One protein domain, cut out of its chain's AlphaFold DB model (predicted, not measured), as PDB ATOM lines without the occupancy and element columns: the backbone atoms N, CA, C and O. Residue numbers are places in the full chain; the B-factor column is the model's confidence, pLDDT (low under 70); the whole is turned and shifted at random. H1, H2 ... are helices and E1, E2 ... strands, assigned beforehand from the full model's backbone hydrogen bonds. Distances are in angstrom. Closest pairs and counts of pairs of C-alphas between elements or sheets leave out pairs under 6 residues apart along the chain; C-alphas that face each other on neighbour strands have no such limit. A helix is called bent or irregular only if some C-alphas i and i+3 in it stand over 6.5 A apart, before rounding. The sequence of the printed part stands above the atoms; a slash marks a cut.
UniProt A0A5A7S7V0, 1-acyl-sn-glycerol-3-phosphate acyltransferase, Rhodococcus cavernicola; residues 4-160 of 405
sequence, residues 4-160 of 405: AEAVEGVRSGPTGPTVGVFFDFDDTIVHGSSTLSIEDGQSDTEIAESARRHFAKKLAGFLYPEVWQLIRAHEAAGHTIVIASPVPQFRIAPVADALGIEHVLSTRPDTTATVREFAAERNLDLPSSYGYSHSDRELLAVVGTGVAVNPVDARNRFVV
ATOM      1  N   ALA A   4     230.598 190.115 163.909       75.88
ATOM      2  CA  ALA A   4     229.334 190.559 163.336       75.88
ATOM      3  C   ALA A   4     228.177 189.686 163.836       75.88
ATOM      4  O   ALA A   4     227.146 190.218 164.234       75.88
ATOM      5  N   GLU A   5     228.381 188.369 163.909       81.94
ATOM      6  CA  GLU A   5     227.430 187.432 164.517       81.94
ATOM      7  C   GLU A   5     227.188 187.752 165.998       81.94
ATOM      8  O   GLU A   5     226.056 187.676 166.470       81.94
ATOM      9  N   ALA A   6     228.236 188.130 166.740       85.50
ATOM     10  CA  ALA A   6     228.102 188.493 168.150       85.50
ATOM     11  C   ALA A   6     227.291 189.787 168.322       85.50
ATOM     12  O   ALA A   6     226.356 189.820 169.115       85.50
ATOM     13  N   VAL A   7     227.596 190.820 167.530       85.06
ATOM     14  CA  VAL A   7     226.856 192.092 167.521       85.06
ATOM     15  C   VAL A   7     225.388 191.892 167.132       85.06
ATOM     16  O   VAL A   7     224.509 192.480 167.756       85.06
ATOM     17  N   GLU A   8     225.100 191.053 166.138       85.12
ATOM     18  CA  GLU A   8     223.720 190.770 165.728       85.12
ATOM     19  C   GLU A   8     222.946 189.982 166.794       85.12
ATOM     20  O   GLU A   8     221.768 190.245 167.040       85.12
ATOM     21  N   GLY A   9     223.622 189.069 167.496       88.62
ATOM     22  CA  GLY A   9     223.052 188.384 168.656       88.62
ATOM     23  C   GLY A   9     222.651 189.346 169.776       88.62
ATOM     24  O   GLY A   9     221.614 189.148 170.398       88.62
ATOM     25  N   VAL A  10     223.422 190.418 169.996       92.00
ATOM     26  CA  VAL A  10     223.055 191.476 170.953       92.00
ATOM     27  C   VAL A  10     221.834 192.255 170.471       92.00
ATOM     28  O   VAL A  10     220.898 192.451 171.236       92.00
ATOM     29  N   ARG A  11     221.813 192.665 169.197       89.50
ATOM     30  CA  ARG A  11     220.718 193.466 168.617       89.50
ATOM     31  C   ARG A  11     219.370 192.752 168.603       89.50
ATOM     32  O   ARG A  11     218.339 193.404 168.699       89.50
ATOM     33  N   SER A  12     219.386 191.431 168.453       90.88
ATOM     34  CA  SER A  12     218.187 190.585 168.448       90.88
ATOM     35  C   SER A  12     217.826 190.020 169.829       90.88
ATOM     36  O   SER A  12     216.845 189.286 169.952       90.88
ATOM     37  N   GLY A  13     218.623 190.330 170.856       92.06
ATOM     38  CA  GLY A  13     218.479 189.807 172.210       92.06
ATOM     39  C   GLY A  13     217.612 190.673 173.137       92.06
ATOM     40  O   GLY A  13     216.930 191.594 172.685       92.06
ATOM     41  N   PRO A  14     217.624 190.371 174.451       93.56
ATOM     42  CA  PRO A  14     216.993 191.203 175.476       93.56
ATOM     43  C   PRO A  14     217.525 192.638 175.438       93.56
ATOM     44  O   PRO A  14     218.678 192.836 175.073       93.56
ATOM     45  N   THR A  15     216.706 193.609 175.847       94.88
ATOM     46  CA  THR A  15     217.058 195.039 175.893       94.88
ATOM     47  C   THR A  15     216.694 195.650 177.242       94.88
ATOM     48  O   THR A  15     215.761 195.191 177.902       94.88
ATOM     49  N   GLY A  16     217.345 196.754 177.596       93.56
ATOM     50  CA  GLY A  16     217.039 197.560 178.775       93.56
ATOM     51  C   GLY A  16     218.060 197.421 179.910       93.56
ATOM     52  O   GLY A  16     218.910 196.529 179.900       93.56
ATOM     53  N   PRO A  17     217.970 198.305 180.921       94.31
ATOM     54  CA  PRO A  17     219.036 198.496 181.907       94.31
ATOM     55  C   PRO A  17     219.169 197.339 182.899       94.31
ATOM     56  O   PRO A  17     220.204 197.211 183.548       94.31
ATOM     57  N   THR A  18     218.154 196.475 183.000       96.00
ATOM     58  CA  THR A  18     218.178 195.263 183.830       96.00
ATOM     59  C   THR A  18     219.042 194.155 183.228       96.00
ATOM     60  O   THR A  18     219.300 193.156 183.892       96.00
ATOM     61  N   VAL A  19     219.503 194.300 181.984       97.00
ATOM     62  CA  VAL A  19     220.433 193.362 181.355       97.00
ATOM     63  C   VAL A  19     221.863 193.795 181.675       97.00
ATOM     64  O   VAL A  19     222.302 194.874 181.275       97.00
ATOM     65  N   GLY A  20     222.598 192.954 182.400       96.00
ATOM     66  CA  GLY A  20     224.010 193.165 182.705       96.00
ATOM     67  C   GLY A  20     224.926 192.661 181.593       96.00
ATOM     68  O   GLY A  20     224.631 191.675 180.912       96.00
ATOM     69  N   VAL A  21     226.067 193.321 181.417       96.62
ATOM     70  CA  VAL A  21     227.128 192.885 180.506       96.62
ATOM     71  C   VAL A  21     228.454 192.941 181.242       96.62
ATOM     72  O   VAL A  21     228.935 194.022 181.564       96.62
ATOM     73  N   PHE A  22     229.049 191.778 181.484       94.19
ATOM     74  CA  PHE A  22     230.260 191.656 182.287       94.19
ATOM     75  C   PHE A  22     231.447 191.279 181.405       94.19
ATOM     76  O   PHE A  22     231.472 190.202 180.808       94.19
ATOM     77  N   PHE A  23     232.433 192.165 181.319       91.62
ATOM     78  CA  PHE A  23     233.692 191.910 180.628       91.62
ATOM     79  C   PHE A  23     234.797 191.613 181.634       91.62
ATOM     80  O   PHE A  23     235.081 192.435 182.506       91.62
ATOM     81  N   ASP A  24     235.477 190.488 181.460       88.75
ATOM     82  CA  ASP A  24     236.810 190.309 182.023       88.75
ATOM     83  C   ASP A  24     237.803 191.259 181.329       88.75
ATOM     84  O   ASP A  24     237.589 191.713 180.201       88.75
ATOM     85  N   PHE A  25     238.886 191.610 182.014       82.62
ATOM     86  CA  PHE A  25     239.858 192.587 181.541       82.62
ATOM     87  C   PHE A  25     240.977 191.935 180.722       82.62
ATOM     88  O   PHE A  25     241.204 192.309 179.563       82.62
ATOM     89  N   ASP A  26     241.659 190.951 181.309       76.62
ATOM     90  CA  ASP A  26     242.874 190.355 180.752       76.62
ATOM     91  C   ASP A  26     242.554 189.446 179.558       76.62
ATOM     92  O   ASP A  26     241.632 188.630 179.593       76.62
ATOM     93  N   ASP A  27     243.276 189.649 178.450       72.81
ATOM     94  CA  ASP A  27     243.143 188.941 177.163       72.81
ATOM     95  C   ASP A  27     241.728 188.928 176.544       72.81
ATOM     96  O   ASP A  27     241.495 188.335 175.487       72.81
ATOM     97  N   THR A  28     240.820 189.695 177.146       75.50
ATOM     98  CA  THR A  28     239.422 189.883 176.760       75.50
ATOM     99  C   THR A  28     239.219 191.301 176.229       75.50
ATOM    100  O   THR A  28     238.788 191.478 175.091       75.50
ATOM    101  N   ILE A  29     239.607 192.324 177.003       75.12
ATOM    102  CA  ILE A  29     239.580 193.732 176.577       75.12
ATOM    103  C   ILE A  29     240.935 194.151 175.990       75.12
ATOM    104  O   ILE A  29     241.001 194.787 174.930       75.12
ATOM    105  N   VAL A  30     242.025 193.783 176.669       71.44
ATOM    106  CA  VAL A  30     243.404 194.149 176.319       71.44
ATOM    107  C   VAL A  30     244.216 192.890 176.036       71.44
ATOM    108  O   VAL A  30     244.266 191.996 176.872       71.44
ATOM    109  N   HIS A  31     244.909 192.837 174.897       67.12
ATOM    110  CA  HIS A  31     245.879 191.769 174.621       67.12
ATOM    111  C   HIS A  31     247.164 191.944 175.446       67.12
ATOM    112  O   HIS A  31     247.761 193.025 175.418       67.12
ATOM    113  N   GLY A  32     247.621 190.885 176.126       57.78
ATOM    114  CA  GLY A  32     248.967 190.829 176.711       57.78
ATOM    115  C   GLY A  32     249.170 191.753 177.916       57.78
ATOM    116  O   GLY A  32     250.293 192.185 178.200       57.78
ATOM    117  N   SER A  33     248.093 192.081 178.628       53.41
ATOM    118  CA  SER A  33     248.101 192.931 179.827       53.41
ATOM    119  C   SER A  33     248.954 192.361 180.969       53.41
ATOM    120  O   SER A  33     249.538 193.136 181.733       53.41
ATOM    121  N   SER A  34     249.117 191.038 181.048       45.56
ATOM    122  CA  SER A  34     249.996 190.349 182.007       45.56
ATOM    123  C   SER A  34     251.488 190.695 181.844       45.56
ATOM    124  O   SER A  34     252.259 190.559 182.789       45.56
ATOM    125  N   THR A  35     251.893 191.227 180.683       39.09
ATOM    126  CA  THR A  35     253.283 191.620 180.368       39.09
ATOM    127  C   THR A  35     253.621 193.085 180.663       39.09
ATOM    128  O   THR A  35     254.755 193.515 180.444       39.09
ATOM    129  N   LEU A  36     252.663 193.886 181.135       46.91
ATOM    130  CA  LEU A  36     252.897 195.295 181.459       46.91
ATOM    131  C   LEU A  36     253.377 195.435 182.907       46.91
ATOM    132  O   LEU A  36     252.579 195.639 183.818       46.91
ATOM    133  N   SER A  37     254.691 195.332 183.097       41.59
ATOM    134  CA  SER A  37     255.373 195.639 184.356       41.59
ATOM    135  C   SER A  37     255.316 197.144 184.645       41.59
ATOM    136  O   SER A  37     255.769 197.946 183.822       41.59
ATOM    137  N   ILE A  38     254.783 197.525 185.804       45.88
ATOM    138  CA  ILE A  38     254.953 198.863 186.387       45.88
ATOM    139  C   ILE A  38     255.971 198.699 187.522       45.88
ATOM    140  O   ILE A  38     255.871 197.745 188.286       45.88
ATOM    141  N   GLU A  39     256.984 199.563 187.569       42.25
ATOM    142  CA  GLU A  39     258.012 199.549 188.615       42.25
ATOM    143  C   GLU A  39     257.390 199.932 189.971       42.25
ATOM    144  O   GLU A  39     256.683 200.937 190.068       42.25
ATOM    145  N   ASP A  40     257.638 199.125 191.006       34.72
ATOM    146  CA  ASP A  40     257.135 199.358 192.364       34.72
ATOM    147  C   ASP A  40     257.784 200.606 192.997       34.72
ATOM    148  O   ASP A  40     259.004 200.770 192.943       34.72
ATOM    149  N   GLY A  41     256.980 201.465 193.648       45.94
ATOM    150  CA  GLY A  41     257.480 202.547 194.518       45.94
ATOM    151  C   GLY A  41     256.905 203.960 194.326       45.94
ATOM    152  O   GLY A  41     257.457 204.897 194.898       45.94
ATOM    153  N   GLN A  42     255.837 204.153 193.545       50.72
ATOM    154  CA  GLN A  42     255.209 205.471 193.335       50.72
ATOM    155  C   GLN A  42     253.930 205.651 194.168       50.72
ATOM    156  O   GLN A  42     253.284 204.672 194.533       50.72
ATOM    157  N   SER A  43     253.560 206.897 194.477       54.34
ATOM    158  CA  SER A  43     252.299 207.199 195.177       54.34
ATOM    159  C   SER A  43     251.066 206.929 194.293       54.34
ATOM    160  O   SER A  43     251.152 207.012 193.067       54.34
ATOM    161  N   ASP A  44     249.902 206.640 194.889       53.94
ATOM    162  CA  ASP A  44     248.667 206.267 194.164       53.94
ATOM    163  C   ASP A  44     248.252 207.278 193.073       53.94
ATOM    164  O   ASP A  44     247.756 206.902 192.006       53.94
ATOM    165  N   THR A  45     248.496 208.573 193.297       54.78
ATOM    166  CA  THR A  45     248.210 209.650 192.335       54.78
ATOM    167  C   THR A  45     249.214 209.689 191.180       54.78
ATOM    168  O   THR A  45     248.822 209.866 190.023       54.78
ATOM    169  N   GLU A  46     250.499 209.461 191.455       56.34
ATOM    170  CA  GLU A  46     251.551 209.370 190.436       56.34
ATOM    171  C   GLU A  46     251.377 208.123 189.560       56.34
ATOM    172  O   GLU A  46     251.549 208.198 188.339       56.34
ATOM    173  N   ILE A  47     250.948 207.004 190.156       57.81
ATOM    174  CA  ILE A  47     250.598 205.768 189.445       57.81
ATOM    175  C   ILE A  47     249.419 206.014 188.502       57.81
ATOM    176  O   ILE A  47     249.493 205.628 187.337       57.81
ATOM    177  N   ALA A  48     248.360 206.699 188.944       55.69
ATOM    178  CA  ALA A  48     247.190 206.979 188.110       55.69
ATOM    179  C   ALA A  48     247.519 207.878 186.899       55.69
ATOM    180  O   ALA A  48     247.117 207.586 185.766       55.69
ATOM    181  N   GLU A  49     248.299 208.948 187.085       55.28
ATOM    182  CA  GLU A  49     248.727 209.813 185.976       55.28
ATOM    183  C   GLU A  49     249.750 209.143 185.047       55.28
ATOM    184  O   GLU A  49     249.749 209.371 183.827       55.28
ATOM    185  N   SER A  50     250.652 208.330 185.602       55.28
ATOM    186  CA  SER A  50     251.609 207.531 184.834       55.28
ATOM    187  C   SER A  50     250.890 206.460 184.014       55.28
ATOM    188  O   SER A  50     251.167 206.326 182.820       55.28
ATOM    189  N   ALA A  51     249.894 205.784 184.594       52.69
ATOM    190  CA  ALA A  51     249.044 204.796 183.938       52.69
ATOM    191  C   ALA A  51     248.209 205.419 182.813       52.69
ATOM    192  O   ALA A  51     248.187 204.874 181.711       52.69
ATOM    193  N   ARG A  52     247.612 206.604 183.015       58.66
ATOM    194  CA  ARG A  52     246.904 207.349 181.952       58.66
ATOM    195  C   ARG A  52     247.830 207.742 180.794       58.66
ATOM    196  O   ARG A  52     247.488 207.540 179.626       58.66
ATOM    197  N   ARG A  53     249.043 208.236 181.083       55.34
ATOM    198  CA  ARG A  53     250.058 208.541 180.049       55.34
ATOM    199  C   ARG A  53     250.561 207.294 179.324       55.34
ATOM    200  O   ARG A  53     250.754 207.339 178.106       55.34
ATOM    201  N   HIS A  54     250.782 206.197 180.042       56.38
ATOM    202  CA  HIS A  54     251.168 204.913 179.460       56.38
ATOM    203  C   HIS A  54     250.037 204.309 178.625       56.38
ATOM    204  O   HIS A  54     250.306 203.748 177.558       56.38
ATOM    205  N   PHE A  55     248.784 204.494 179.041       58.59
ATOM    206  CA  PHE A  55     247.623 204.024 178.306       58.59
ATOM    207  C   PHE A  55     247.509 204.698 176.941       58.59
ATOM    208  O   PHE A  55     247.509 204.024 175.907       58.59
ATOM    209  N   ALA A  56     247.546 206.032 176.934       53.41
ATOM    210  CA  ALA A  56     247.476 206.822 175.713       53.41
ATOM    211  C   ALA A  56     248.657 206.565 174.761       53.41
ATOM    212  O   ALA A  56     248.493 206.686 173.553       53.41
ATOM    213  N   LYS A  57     249.851 206.210 175.261       51.16
ATOM    214  CA  LYS A  57     251.044 205.987 174.419       51.16
ATOM    215  C   LYS A  57     251.248 204.538 173.967       51.16
ATOM    216  O   LYS A  57     251.855 204.341 172.915       51.16
ATOM    217  N   LYS A  58     250.808 203.542 174.747       54.53
ATOM    218  CA  LYS A  58     251.071 202.113 174.491       54.53
ATOM    219  C   LYS A  58     249.802 201.251 174.510       54.53
ATOM    220  O   LYS A  58     249.557 200.588 173.509       54.53
ATOM    221  N   LEU A  59     248.984 201.274 175.572       55.16
ATOM    222  CA  LEU A  59     247.862 200.322 175.746       55.16
ATOM    223  C   LEU A  59     246.680 200.516 174.790       55.16
ATOM    224  O   LEU A  59     246.072 199.525 174.400       55.16
ATOM    225  N   ALA A  60     246.360 201.743 174.363       58.78
ATOM    226  CA  ALA A  60     245.303 201.952 173.366       58.78
ATOM    227  C   ALA A  60     245.580 201.148 172.077       58.78
ATOM    228  O   ALA A  60     244.660 200.709 171.392       58.78
ATOM    229  N   GLY A  61     246.867 200.898 171.796       56.50
ATOM    230  CA  GLY A  61     247.404 200.032 170.750       56.50
ATOM    231  C   GLY A  61     247.230 198.523 170.960       56.50
ATOM    232  O   GLY A  61     247.563 197.787 170.039       56.50
ATOM    233  N   PHE A  62     246.714 198.070 172.105       61.47
ATOM    234  CA  PHE A  62     246.492 196.660 172.470       61.47
ATOM    235  C   PHE A  62     245.019 196.327 172.750       61.47
ATOM    236  O   PHE A  62     244.678 195.153 172.871       61.47
ATOM    237  N   LEU A  63     244.136 197.332 172.795       70.50
ATOM    238  CA  LEU A  63     242.693 197.107 172.882       70.50
ATOM    239  C   LEU A  63     242.184 196.402 171.629       70.50
ATOM    240  O   LEU A  63     242.412 196.883 170.508       70.50
ATOM    241  N   TYR A  64     241.446 195.310 171.811       76.00
ATOM    242  CA  TYR A  64     240.768 194.659 170.698       76.00
ATOM    243  C   TYR A  64     239.729 195.619 170.098       76.00
ATOM    244  O   TYR A  64     238.828 196.074 170.801       76.00
ATOM    245  N   PRO A  65     239.835 195.981 168.808       70.19
ATOM    246  CA  PRO A  65     238.843 196.840 168.158       70.19
ATOM    247  C   PRO A  65     237.416 196.284 168.226       70.19
ATOM    248  O   PRO A  65     236.453 197.041 168.233       70.19
ATOM    249  N   GLU A  66     237.284 194.961 168.258       78.94
ATOM    250  CA  GLU A  66     236.022 194.237 168.377       78.94
ATOM    251  C   GLU A  66     235.286 194.534 169.694       78.94
ATOM    252  O   GLU A  66     234.060 194.583 169.701       78.94
ATOM    253  N   VAL A  67     236.012 194.834 170.776       83.25
ATOM    254  CA  VAL A  67     235.423 195.191 172.079       83.25
ATOM    255  C   VAL A  67     234.567 196.450 171.961       83.25
ATOM    256  O   VAL A  67     233.452 196.482 172.463       83.25
ATOM    257  N   TRP A  68     235.022 197.450 171.202       78.50
ATOM    258  CA  TRP A  68     234.245 198.667 170.944       78.50
ATOM    259  C   TRP A  68     232.957 198.403 170.169       78.50
ATOM    260  O   TRP A  68     231.958 199.080 170.381       78.50
ATOM    261  N   GLN A  69     232.968 197.427 169.259       78.62
ATOM    262  CA  GLN A  69     231.772 197.063 168.499       78.62
ATOM    263  C   GLN A  69     230.735 196.388 169.400       78.62
ATOM    264  O   GLN A  69     229.553 196.702 169.289       78.62
ATOM    265  N   LEU A  70     231.178 195.518 170.313       86.75
ATOM    266  CA  LEU A  70     230.299 194.881 171.295       86.75
ATOM    267  C   LEU A  70     229.764 195.866 172.325       86.75
ATOM    268  O   LEU A  70     228.566 195.854 172.586       86.75
ATOM    269  N   ILE A  71     230.618 196.736 172.868       87.31
ATOM    270  CA  ILE A  71     230.199 197.772 173.817       87.31
ATOM    271  C   ILE A  71     229.131 198.649 173.179       87.31
ATOM    272  O   ILE A  71     228.035 198.721 173.716       87.31
ATOM    273  N   ARG A  72     229.370 199.183 171.974       84.06
ATOM    274  CA  ARG A  72     228.367 199.996 171.269       84.06
ATOM    275  C   ARG A  72     227.055 199.251 171.021       84.06
ATOM    276  O   ARG A  72     225.989 199.852 171.092       84.06
ATOM    277  N   ALA A  73     227.113 197.957 170.700       86.56
ATOM    278  CA  ALA A  73     225.906 197.153 170.515       86.56
ATOM    279  C   ALA A  73     225.111 197.010 171.823       86.56
ATOM    280  O   ALA A  73     223.890 197.116 171.810       86.56
ATOM    281  N   HIS A  74     225.805 196.811 172.945       92.69
ATOM    282  CA  HIS A  74     225.196 196.714 174.268       92.69
ATOM    283  C   HIS A  74     224.682 198.059 174.797       92.69
ATOM    284  O   HIS A  74     223.599 198.096 175.376       92.69
ATOM    285  N   GLU A  75     225.398 199.157 174.547       88.56
ATOM    286  CA  GLU A  75     224.944 200.520 174.850       88.56
ATOM    287  C   GLU A  75     223.650 200.834 174.094       88.56
ATOM    288  O   GLU A  75     222.672 201.270 174.695       88.56
ATOM    289  N   ALA A  76     223.605 200.537 172.790       85.31
ATOM    290  CA  ALA A  76     222.410 200.726 171.968       85.31
ATOM    291  C   ALA A  76     221.220 199.859 172.422       85.31
ATOM    292  O   ALA A  76     220.073 200.274 172.280       85.31
ATOM    293  N   ALA A  77     221.480 198.679 172.992       89.38
ATOM    294  CA  ALA A  77     220.452 197.830 173.595       89.38
ATOM    295  C   ALA A  77     220.031 198.299 175.006       89.38
ATOM    296  O   ALA A  77     219.134 197.711 175.612       89.38
ATOM    297  N   GLY A  78     220.654 199.360 175.535       90.44
ATOM    298  CA  GLY A  78     220.349 199.947 176.838       90.44
ATOM    299  C   GLY A  78     220.853 199.129 178.024       90.44
ATOM    300  O   GLY A  78     220.285 199.248 179.104       90.44
ATOM    301  N   HIS A  79     221.857 198.270 177.831       96.06
ATOM    302  CA  HIS A  79     222.370 197.388 178.881       96.06
ATOM    303  C   HIS A  79     223.270 198.119 179.879       96.06
ATOM    304  O   HIS A  79     223.910 199.119 179.558       96.06
ATOM    305  N   THR A  80     223.407 197.541 181.072       95.19
ATOM    306  CA  THR A  80     224.364 197.991 182.085       95.19
ATOM    307  C   THR A  80     225.707 197.289 181.868       95.19
ATOM    308  O   THR A  80     225.828 196.083 182.089       95.19
ATOM    309  N   ILE A  81     226.721 198.038 181.424       95.00
ATOM    310  CA  ILE A  81     228.044 197.504 181.066       95.00
ATOM    311  C   ILE A  81     229.009 197.614 182.245       95.00
ATOM    312  O   ILE A  81     229.095 198.651 182.901       95.00
ATOM    313  N   VAL A  82     229.745 196.534 182.501       93.81
ATOM    314  CA  VAL A  82     230.604 196.368 183.671       93.81
ATOM    315  C   VAL A  82     231.913 195.694 183.269       93.81
ATOM    316  O   VAL A  82     231.902 194.676 182.576       93.81
ATOM    317  N   ILE A  83     233.047 196.214 183.741       91.19
ATOM    318  CA  ILE A  83     234.307 195.455 183.749       91.19
ATOM    319  C   ILE A  83     234.414 194.745 185.096       91.19
ATOM    320  O   ILE A  83     234.433 195.407 186.130       91.19
ATOM    321  N   ALA A  84     234.502 193.419 185.089       89.56
ATOM    322  CA  ALA A  84     234.643 192.591 186.279       89.56
ATOM    323  C   ALA A  84     235.918 191.758 186.168       89.56
ATOM    324  O   ALA A  84     235.995 190.843 185.355       89.56
ATOM    325  N   SER A  85     236.941 192.108 186.948       85.94
ATOM    326  CA  SER A  85     238.246 191.455 186.858       85.94
ATOM    327  C   SER A  85     239.010 191.563 188.181       85.94
ATOM    328  O   SER A  85     238.907 192.589 188.858       85.94
ATOM    329  N   PRO A  86     239.828 190.558 188.553       82.06
ATOM    330  CA  PRO A  86     240.666 190.618 189.754       82.06
ATOM    331  C   PRO A  86     241.830 191.620 189.631       82.06
ATOM    332  O   PRO A  86     242.587 191.816 190.584       82.06
ATOM    333  N   VAL A  87     242.003 192.249 188.464       80.25
ATOM    334  CA  VAL A  87     243.046 193.242 188.203       80.25
ATOM    335  C   VAL A  87     242.795 194.525 189.016       80.25
ATOM    336  O   VAL A  87     241.671 195.020 189.038       80.25
ATOM    337  N   PRO A  88     243.829 195.128 189.642       78.81
ATOM    338  CA  PRO A  88     243.669 196.356 190.418       78.81
ATOM    339  C   PRO A  88     243.064 197.528 189.633       78.81
ATOM    340  O   PRO A  88     243.436 197.792 188.484       78.81
ATOM    341  N   GLN A  89     242.209 198.305 190.302       79.38
ATOM    342  CA  GLN A  89     241.394 199.362 189.696       79.38
ATOM    343  C   GLN A  89     242.228 200.399 188.947       79.38
ATOM    344  O   GLN A  89     241.833 200.828 187.869       79.38
ATOM    345  N   PHE A  90     243.409 200.767 189.451       74.62
ATOM    346  CA  PHE A  90     244.281 201.743 188.789       74.62
ATOM    347  C   PHE A  90     244.775 201.288 187.401       74.62
ATOM    348  O   PHE A  90     245.146 202.129 186.581       74.62
ATOM    349  N   ARG A  91     244.771 199.977 187.108       74.31
ATOM    350  CA  ARG A  91     245.099 199.433 185.778       74.31
ATOM    351  C   ARG A  91     243.887 199.394 184.852       74.31
ATOM    352  O   ARG A  91     244.049 199.598 183.651       74.31
ATOM    353  N   ILE A  92     242.698 199.149 185.407       79.69
ATOM    354  CA  ILE A  92     241.448 199.066 184.643       79.69
ATOM    355  C   ILE A  92     240.899 200.459 184.332       79.69
ATOM    356  O   ILE A  92     240.469 200.701 183.208       79.69
ATOM    357  N   ALA A  93     240.948 201.389 185.286       79.69
ATOM    358  CA  ALA A  93     240.288 202.691 185.200       79.69
ATOM    359  C   ALA A  93     240.636 203.482 183.924       79.69
ATOM    360  O   ALA A  93     239.707 203.916 183.255       79.69
ATOM    361  N   PRO A  94     241.903 203.598 183.473       74.25
ATOM    362  CA  PRO A  94     242.201 204.295 182.217       74.25
ATOM    363  C   PRO A  94     241.565 203.643 180.980       74.25
ATOM    364  O   PRO A  94     241.275 204.325 179.999       74.25
ATOM    365  N   VAL A  95     241.381 202.321 181.010       77.75
ATOM    366  CA  VAL A  95     240.729 201.570 179.935       77.75
ATOM    367  C   VAL A  95     239.215 201.722 180.017       77.75
ATOM    368  O   VAL A  95     238.591 201.952 178.988       77.75
ATOM    369  N   ALA A  96     238.643 201.631 181.218       82.88
ATOM    370  CA  ALA A  96     237.223 201.858 181.469       82.88
ATOM    371  C   ALA A  96     236.806 203.270 181.033       82.88
ATOM    372  O   ALA A  96     235.888 203.405 180.229       82.88
ATOM    373  N   ASP A  97     237.572 204.286 181.452       77.44
ATOM    374  CA  ASP A  97     237.414 205.693 181.061       77.44
ATOM    375  C   ASP A  97     237.432 205.838 179.533       77.44
ATOM    376  O   ASP A  97     236.605 206.538 178.951       77.44
ATOM    377  N   ALA A  98     238.372 205.166 178.858       71.38
ATOM    378  CA  ALA A  98     238.441 205.206 177.404       71.38
ATOM    379  C   ALA A  98     237.199 204.568 176.775       71.38
ATOM    380  O   ALA A  98     236.605 205.178 175.892       71.38
ATOM    381  N   LEU A  99     236.817 203.374 177.240       77.62
ATOM    382  CA  LEU A  99     235.680 202.594 176.749       77.62
ATOM    383  C   LEU A  99     234.310 203.189 177.103       77.62
ATOM    384  O   LEU A  99     233.316 202.684 176.596       77.62
ATOM    385  N   GLY A 100     234.253 204.229 177.942       77.81
ATOM    386  CA  GLY A 100     232.997 204.803 178.428       77.81
ATOM    387  C   GLY A 100     232.270 203.919 179.446       77.81
ATOM    388  O   GLY A 100     231.079 204.098 179.667       77.81
ATOM    389  N   ILE A 101     232.962 202.956 180.065       87.12
ATOM    390  CA  ILE A 101     232.349 202.022 181.015       87.12
ATOM    391  C   ILE A 101     232.408 202.616 182.423       87.12
ATOM    392  O   ILE A 101     233.483 202.746 183.003       87.12
ATOM    393  N   GLU A 102     231.240 202.933 182.983       84.75
ATOM    394  CA  GLU A 102     231.114 203.538 184.316       84.75
ATOM    395  C   GLU A 102     231.440 202.551 185.450       84.75
ATOM    396  O   GLU A 102     232.012 202.921 186.476       84.75
ATOM    397  N   HIS A 103     231.070 201.279 185.288       90.50
ATOM    398  CA  HIS A 103     231.136 200.298 186.366       90.50
ATOM    399  C   HIS A 103     232.385 199.421 186.259       90.50
ATOM    400  O   HIS A 103     232.541 198.630 185.327       90.50
ATOM    401  N   VAL A 104     233.262 199.530 187.258       89.06
ATOM    402  CA  VAL A 104     234.469 198.707 187.393       89.06
ATOM    403  C   VAL A 104     234.419 197.943 188.710       89.06
ATOM    404  O   VAL A 104     234.552 198.520 189.786       89.06
ATOM    405  N   LEU A 105     234.269 196.627 188.613       87.69
ATOM    406  CA  LEU A 105     234.336 195.687 189.722       87.69
ATOM    407  C   LEU A 105     235.761 195.139 189.809       87.69
ATOM    408  O   LEU A 105     236.075 194.063 189.305       87.69
ATOM    409  N   SER A 106     236.629 195.934 190.431       75.44
ATOM    410  CA  SER A 106     237.988 195.546 190.806       75.44
ATOM    411  C   SER A 106     238.019 195.387 192.316       75.44
ATOM    412  O   SER A 106     238.165 196.389 193.015       75.44
ATOM    413  N   THR A 107     237.842 194.167 192.821       60.47
ATOM    414  CA  THR A 107     238.348 193.646 194.110       60.47
ATOM    415  C   THR A 107     237.576 192.390 194.517       60.47
ATOM    416  O   THR A 107     236.391 192.247 194.221       60.47
ATOM    417  N   ARG A 108     238.282 191.531 195.266       55.56
ATOM    418  CA  ARG A 108     237.999 190.143 195.688       55.56
ATOM    419  C   ARG A 108     238.568 189.079 194.734       55.56
ATOM    420  O   ARG A 108     238.516 189.258 193.524       55.56
ATOM    421  N   PRO A 109     239.121 187.975 195.276       62.72
ATOM    422  CA  PRO A 109     239.654 186.867 194.477       62.72
ATOM    423  C   PRO A 109     238.572 186.089 193.709       62.72
ATOM    424  O   PRO A 109     238.916 185.283 192.853       62.72
ATOM    425  N   ASP A 110     237.291 186.327 194.006       76.06
ATOM    426  CA  ASP A 110     236.141 185.673 193.382       76.06
ATOM    427  C   ASP A 110     235.323 186.693 192.568       76.06
ATOM    428  O   ASP A 110     234.469 187.409 193.101       76.06
ATOM    429  N   THR A 111     235.606 186.763 191.264       79.44
ATOM    430  CA  THR A 111     234.885 187.598 190.287       79.44
ATOM    431  C   THR A 111     233.386 187.287 190.272       79.44
ATOM    432  O   THR A 111     232.556 188.193 190.161       79.44
ATOM    433  N   THR A 112     233.024 186.010 190.414       83.00
ATOM    434  CA  THR A 112     231.644 185.526 190.328       83.00
ATOM    435  C   THR A 112     230.796 186.046 191.482       83.00
ATOM    436  O   THR A 112     229.684 186.535 191.258       83.00
ATOM    437  N   ALA A 113     231.305 185.975 192.713       85.75
ATOM    438  CA  ALA A 113     230.614 186.517 193.880       85.75
ATOM    439  C   ALA A 113     230.351 188.022 193.721       85.75
ATOM    440  O   ALA A 113     229.220 188.473 193.910       85.75
ATOM    441  N   THR A 114     231.357 188.780 193.281       87.62
ATOM    442  CA  THR A 114     231.237 190.229 193.067       87.62
ATOM    443  C   THR A 114     230.208 190.572 191.984       87.62
ATOM    444  O   THR A 114     229.411 191.493 192.158       87.62
ATOM    445  N   VAL A 115     230.157 189.804 190.890       90.44
ATOM    446  CA  VAL A 115     229.138 189.972 189.838       90.44
ATOM    447  C   VAL A 115     227.729 189.702 190.365       90.44
ATOM    448  O   VAL A 115     226.808 190.454 190.049       90.44
ATOM    449  N   ARG A 116     227.543 188.664 191.191       92.06
ATOM    450  CA  ARG A 116     226.234 188.350 191.790       92.06
ATOM    451  C   ARG A 116     225.771 189.425 192.768       92.06
ATOM    452  O   ARG A 116     224.597 189.782 192.742       92.06
ATOM    453  N   GLU A 117     226.676 189.940 193.596       92.00
ATOM    454  CA  GLU A 117     226.380 191.039 194.520       92.00
ATOM    455  C   GLU A 117     225.968 192.300 193.755       92.00
ATOM    456  O   GLU A 117     224.891 192.839 194.003       92.00
ATOM    457  N   PHE A 118     226.747 192.705 192.749       92.81
ATOM    458  CA  PHE A 118     226.418 193.862 191.917       92.81
ATOM    459  C   PHE A 118     225.083 193.690 191.178       92.81
ATOM    460  O   PHE A 118     224.271 194.615 191.117       92.81
ATOM    461  N   ALA A 119     224.829 192.496 190.635       94.44
ATOM    462  CA  ALA A 119     223.566 192.189 189.976       94.44
ATOM    463  C   ALA A 119     222.376 192.288 190.939       94.44
ATOM    464  O   ALA A 119     221.346 192.841 190.564       94.44
ATOM    465  N   ALA A 120     222.519 191.820 192.181       94.69
ATOM    466  CA  ALA A 120     221.482 191.959 193.197       94.69
ATOM    467  C   ALA A 120     221.243 193.432 193.575       94.69
ATOM    468  O   ALA A 120     220.098 193.871 193.620       94.69
ATOM    469  N   GLU A 121     222.306 194.215 193.780       94.69
ATOM    470  CA  GLU A 121     222.213 195.644 194.118       94.69
ATOM    471  C   GLU A 121     221.536 196.476 193.021       94.69
ATOM    472  O   GLU A 121     220.803 197.425 193.310       94.69
ATOM    473  N   ARG A 122     221.773 196.127 191.753       93.69
ATOM    474  CA  ARG A 122     221.246 196.844 190.582       93.69
ATOM    475  C   ARG A 122     219.999 196.202 189.968       93.69
ATOM    476  O   ARG A 122     219.505 196.713 188.967       93.69
ATOM    477  N   ASN A 123     219.464 195.139 190.572       95.00
ATOM    478  CA  ASN A 123     218.325 194.362 190.065       95.00
ATOM    479  C   ASN A 123     218.526 193.865 188.617       95.00
ATOM    480  O   ASN A 123     217.629 193.978 187.778       95.00
ATOM    481  N   LEU A 124     219.716 193.340 188.315       96.25
ATOM    482  CA  LEU A 124     220.043 192.791 187.001       96.25
ATOM    483  C   LEU A 124     219.552 191.343 186.862       96.25
ATOM    484  O   LEU A 124     219.739 190.513 187.753       96.25
ATOM    485  N   ASP A 125     218.986 191.020 185.703       96.62
ATOM    486  CA  ASP A 125     218.539 189.677 185.339       96.62
ATOM    487  C   ASP A 125     219.699 188.877 184.726       96.62
ATOM    488  O   ASP A 125     219.940 188.904 183.515       96.62
ATOM    489  N   LEU A 126     220.464 188.182 185.573       95.94
ATOM    490  CA  LEU A 126     221.617 187.377 185.146       95.94
ATOM    491  C   LEU A 126     221.276 186.343 184.043       95.94
ATOM    492  O   LEU A 126     222.036 186.260 183.074       95.94
ATOM    493  N   PRO A 127     220.149 185.602 184.102       96.38
ATOM    494  CA  PRO A 127     219.674 184.747 183.006       96.38
ATOM    495  C   PRO A 127     219.478 185.424 181.642       96.38
ATOM    496  O   PRO A 127     219.569 184.741 180.626       96.38
ATOM    497  N   SER A 128     219.233 186.733 181.590       95.81
ATOM    498  CA  SER A 128     219.154 187.497 180.331       95.81
ATOM    499  C   SER A 128     220.451 188.249 180.002       95.81
ATOM    500  O   SER A 128     220.565 188.854 178.939       95.81
ATOM    501  N   SER A 129     221.431 188.212 180.909       97.19
ATOM    502  CA  SER A 129     222.686 188.966 180.847       97.19
ATOM    503  C   SER A 129     223.776 188.273 180.024       97.19
ATOM    504  O   SER A 129     223.690 187.090 179.675       97.19
ATOM    505  N   TYR A 130     224.836 189.031 179.737       96.38
ATOM    506  CA  TYR A 130     225.968 188.623 178.910       96.38
ATOM    507  C   TYR A 130     227.271 188.625 179.706       96.38
ATOM    508  O   TYR A 130     227.470 189.448 180.600       96.38
ATOM    509  N   GLY A 131     228.184 187.735 179.336       93.50
ATOM    510  CA  GLY A 131     229.509 187.628 179.937       93.50
ATOM    511  C   GLY A 131     230.550 187.363 178.867       93.50
ATOM    512  O   GLY A 131     230.338 186.515 178.002       93.50
ATOM    513  N   TYR A 132     231.668 188.077 178.931       92.31
ATOM    514  CA  TYR A 132     232.784 187.948 178.003       92.31
ATOM    515  C   TYR A 132     234.067 187.723 178.788       92.31
ATOM    516  O   TYR A 132     234.450 188.567 179.593       92.31
ATOM    517  N   SER A 133     234.745 186.605 178.543       89.06
ATOM    518  CA  SER A 133     236.061 186.344 179.131       89.06
ATOM    519  C   SER A 133     236.874 185.383 178.276       89.06
ATOM    520  O   SER A 133     236.329 184.489 177.624       89.06
ATOM    521  N   HIS A 134     238.189 185.561 178.280       84.81
ATOM    522  CA  HIS A 134     239.139 184.630 177.693       84.81
ATOM    523  C   HIS A 134     239.250 183.322 178.488       84.81
ATOM    524  O   HIS A 134     239.329 182.242 177.894       84.81
ATOM    525  N   SER A 135     239.239 183.401 179.822       78.75
ATOM    526  CA  SER A 135     239.621 182.291 180.705       78.75
ATOM    527  C   SER A 135     238.667 182.048 181.884       78.75
ATOM    528  O   SER A 135     238.591 180.910 182.356       78.75
ATOM    529  N   ASP A 136     237.901 183.050 182.320       81.12
ATOM    530  CA  ASP A 136     236.989 182.970 183.465       81.12
ATOM    531  C   ASP A 136     235.687 182.252 183.088       81.12
ATOM    532  O   ASP A 136     234.684 182.838 182.678       81.12
ATOM    533  N   ARG A 137     235.706 180.923 183.204       83.94
ATOM    534  CA  ARG A 137     234.542 180.074 182.914       83.94
ATOM    535  C   ARG A 137     233.419 180.236 183.927       83.94
ATOM    536  O   ARG A 137     232.276 179.945 183.581       83.94
ATOM    537  N   GLU A 138     233.735 180.641 185.150       85.19
ATOM    538  CA  GLU A 138     232.739 180.801 186.203       85.19
ATOM    539  C   GLU A 138     231.891 182.037 185.919       85.19
ATOM    540  O   GLU A 138     230.666 181.927 185.892       85.19
ATOM    541  N   LEU A 139     232.526 183.149 185.528       85.94
ATOM    542  CA  LEU A 139     231.838 184.331 185.013       85.94
ATOM    543  C   LEU A 139     230.895 183.977 183.854       85.94
ATOM    544  O   LEU A 139     229.727 184.366 183.854       85.94
ATOM    545  N   LEU A 140     231.380 183.202 182.877       89.12
ATOM    546  CA  LEU A 140     230.573 182.801 181.720       89.12
ATOM    547  C   LEU A 140     229.382 181.903 182.090       89.12
ATOM    548  O   LEU A 140     228.388 181.903 181.369       89.12
ATOM    549  N   ALA A 141     229.473 181.136 183.179       89.62
ATOM    550  CA  ALA A 141     228.410 180.242 183.640       89.62
ATOM    551  C   ALA A 141     227.353 180.946 184.511       89.62
ATOM    552  O   ALA A 141     226.269 180.403 184.723       89.62
ATOM    553  N   VAL A 142     227.660 182.133 185.040       91.00
ATOM    554  CA  VAL A 142     226.767 182.908 185.921       91.00
ATOM    555  C   VAL A 142     225.649 183.607 185.149       91.00
ATOM    556  O   VAL A 142     224.581 183.860 185.707       91.00
ATOM    557  N   VAL A 143     225.896 183.909 183.880       93.56
ATOM    558  CA  VAL A 143     225.017 184.672 182.993       93.56
ATOM    559  C   VAL A 143     224.331 183.769 181.969       93.56
ATOM    560  O   VAL A 143     224.815 182.682 181.657       93.56
ATOM    561  N   GLY A 144     223.224 184.229 181.387       92.00
ATOM    562  CA  GLY A 144     222.515 183.475 180.349       92.00
ATOM    563  C   GLY A 144     223.281 183.333 179.039       92.00
ATOM    564  O   GLY A 144     223.195 182.299 178.373       92.00
ATOM    565  N   THR A 145     224.050 184.359 178.663       93.31
ATOM    566  CA  THR A 145     224.870 184.357 177.445       93.31
ATOM    567  C   THR A 145     226.348 184.555 177.776       93.31
ATOM    568  O   THR A 145     226.897 185.648 177.650       93.31
ATOM    569  N   GLY A 146     227.012 183.470 178.171       91.06
ATOM    570  CA  GLY A 146     228.467 183.424 178.304       91.06
ATOM    571  C   GLY A 146     229.160 183.223 176.953       91.06
ATOM    572  O   GLY A 146     228.898 182.239 176.256       91.06
ATOM    573  N   VAL A 147     230.059 184.137 176.585       89.56
ATOM    574  CA  VAL A 147     230.836 184.117 175.343       89.56
ATOM    575  C   VAL A 147     232.333 184.122 175.656       89.56
ATOM    576  O   VAL A 147     232.885 185.091 176.169       89.56
ATOM    577  N   ALA A 148     233.022 183.045 175.291       88.56
ATOM    578  CA  ALA A 148     234.467 182.967 175.428       88.56
ATOM    579  C   ALA A 148     235.178 183.839 174.375       88.56
ATOM    580  O   ALA A 148     234.861 183.766 173.185       88.56
ATOM    581  N   VAL A 149     236.159 184.642 174.781       85.19
ATOM    582  CA  VAL A 149     236.929 185.517 173.883       85.19
ATOM    583  C   VAL A 149     238.262 184.863 173.533       85.19
ATOM    584  O   VAL A 149     239.054 184.551 174.412       85.19
ATOM    585  N   ASN A 150     238.538 184.642 172.245       82.69
ATOM    586  CA  ASN A 150     239.769 183.978 171.784       82.69
ATOM    587  C   ASN A 150     240.095 182.655 172.521       82.69
ATOM    588  O   ASN A 150     241.249 182.454 172.899       82.69
ATOM    589  N   PRO A 151     239.129 181.746 172.764       78.75
ATOM    590  CA  PRO A 151     239.397 180.580 173.596       78.75
ATOM    591  C   PRO A 151     240.393 179.624 172.939       78.75
ATOM    592  O   PRO A 151     240.387 179.422 171.724       78.75
ATOM    593  N   VAL A 152     241.185 178.956 173.777       68.19
ATOM    594  CA  VAL A 152     242.055 177.846 173.355       68.19
ATOM    595  C   VAL A 152     241.231 176.605 172.968       68.19
ATOM    596  O   VAL A 152     241.673 175.800 172.153       68.19
ATOM    597  N   ASP A 153     240.016 176.463 173.512       65.81
ATOM    598  CA  ASP A 153     239.111 175.334 173.269       65.81
ATOM    599  C   ASP A 153     237.659 175.814 173.064       65.81
ATOM    600  O   ASP A 153     237.096 176.521 173.901       65.81
ATOM    601  N   ALA A 154     237.042 175.435 171.943       61.16
ATOM    602  CA  ALA A 154     235.798 176.010 171.422       61.16
ATOM    603  C   ALA A 154     234.512 175.330 171.942       61.16
ATOM    604  O   ALA A 154     233.545 175.178 171.197       61.16
ATOM    605  N   ARG A 155     234.481 174.891 173.208       59.09
ATOM    606  CA  ARG A 155     233.331 174.138 173.761       59.09
ATOM    607  C   ARG A 155     232.107 175.000 174.104       59.09
ATOM    608  O   ARG A 155     231.009 174.463 174.172       59.09
ATOM    609  N   ASN A 156     232.290 176.308 174.295       62.75
ATOM    610  CA  ASN A 156     231.232 177.282 174.609       62.75
ATOM    611  C   ASN A 156     230.963 178.210 173.412       62.75
ATOM    612  O   ASN A 156     231.746 178.224 172.461       62.75
ATOM    613  N   ARG A 157     229.902 179.039 173.462       78.25
ATOM    614  CA  ARG A 157     229.786 180.186 172.537       78.25
ATOM    615  C   ARG A 157     231.074 180.995 172.629       78.25
ATOM    616  O   ARG A 157     231.563 181.241 173.728       78.25
ATOM    617  N   PHE A 158     231.638 181.379 171.493       82.31
ATOM    618  CA  PHE A 158     232.917 182.072 171.474       82.31
ATOM    619  C   PHE A 158     232.999 183.089 170.356       82.31
ATOM    620  O   PHE A 158     232.500 182.839 169.258       82.31
ATOM    621  N   VAL A 159     233.717 184.176 170.613       78.38
ATOM    622  CA  VAL A 159     234.063 185.210 169.641       78.38
ATOM    623  C   VAL A 159     235.579 185.291 169.501       78.38
ATOM    624  O   VAL A 159     236.321 185.180 170.475       78.38
ATOM    625  N   VAL A 160     236.054 185.442 168.266       74.75
ATOM    626  CA  VAL A 160     237.487 185.582 167.983       74.75
ATOM    627  C   VAL A 160     237.789 187.044 167.685       74.75
ATOM    628  O   VAL A 160     237.410 187.555 166.628       74.75
TER     629      VAL A 160
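This is residues 4 to 160 of the 405 residues of the protein "1-acyl-sn-glycerol-3-phosphate acyltransferase" of Rhodococcus cavernicola (UniProt A0A5A7S7V0). A twisted sheet of five parallel strands forms the core, with two helices over each face: H3 and H4 on one, H5 and H6 on the other, making three layers. H1 packs beside H3, and H2 lies beyond H4 at the far end of the longest axis, reached by a long loop. The printed part has 157 residues, with six named helices and five named strands in the order H1 E1 H2 H3 E2 H4 E3 H5 E4 H6 E5. The sheet runs E3 E2 E1 E4 E5, all parallel, and the class is mixed, helices and strands. The whole is compact, with a radius of gyration of the C-alphas of 15.3 A and spans of 46 by 31 by 28 A.

The sheet is formed by E1, residues 20 to 23, E2, residues 80 to 84, E3, residues 103 to 105, E4, residues 130 to 133, and E5, residues 145 to 149. E3 and E5 are its edge strands, and from edge to edge the strands' lines turn by 75 degrees. Within hydrogen-bond range are N 83 and O 103 at 2.9 A for E3 and E2, N 82 and O 21 at 2.8 A for E2 and E1, N 132 and O 22 at 2.8 A for E1 and E4, and N 147 and O 131 at 2.8 A for E4 and E5. H3, residues 65 to 76, is on the sheet at a height of 10.0 A, over E1 and only just not over E2, on which 2 of its C-alphas fall. H4, residues 89 to 99, is on the same face over E3, with its closest C-alphas to that strand, those of Ala 96 and Val 104, 7.3 A apart. H4 is only just irregular, as C-alphas 91 and 94 are 6.7 A apart. On the opposite face, H5, residues 111 to 122, is over E2 at a height of 9.3 A, and H6, residues 137 to 142, is over E4 at 7.5 A. H5 touches H6 with its residues 111 to 115 alone, the closest C-alphas being those of Thr 112 and Leu 139, 5.5 A apart. H1, residues 4 to 11, touches H3 at a shallow tilt of 18 degrees, the same way, with the C-alphas of Val 7 and Leu 70 closest at 5.8 A. H2, residues 44 to 57, touches H4 at a steep tilt of 40 degrees, with the C-alphas of Arg 52 and Pro 94 closest at 5.6 A; H2 and H3 are apart. Strand-helix-strand units, two parallel neighbour strands with helices between, are E1, H2 H3, E2, then E2, H4, E3, and E4, H6, E5; E3, H5, E4 is a split one, with E2 and E1 between its strands, and these four crossovers are right-handed. Every O i to N i+4 pair is within hydrogen-bond range in H1, H2, H5 and H6, against 7 of 8 in H3 and 5 of 7 in H4.

H1 begins at C-alpha 4, (229.334, 190.559, 163.336). H2 measures 19.9 A from first to last C-alpha and begins at C-alpha 44, (248.667, 206.267, 194.164). H3 measures 17.3 A, H5 16.5 A and H4 14.5 A. E5 measures 12.6 A and ends at C-alpha 149, (236.929, 185.517, 173.883); E2 measures 12.3 A. Residues 148 to 149 of E5 pair with residues 158 to 159, parallel.

The two C-alphas farthest apart are those of Ser 12 and Gly 41, 48.6 A. The printed part has no cut. The link from E1 to H2, residues 24 to 43, is long. Mean pLDDT of the printed part is 78.2, and it is under 70 at residues 31 to 62, 107 to 109 and 152 to 156.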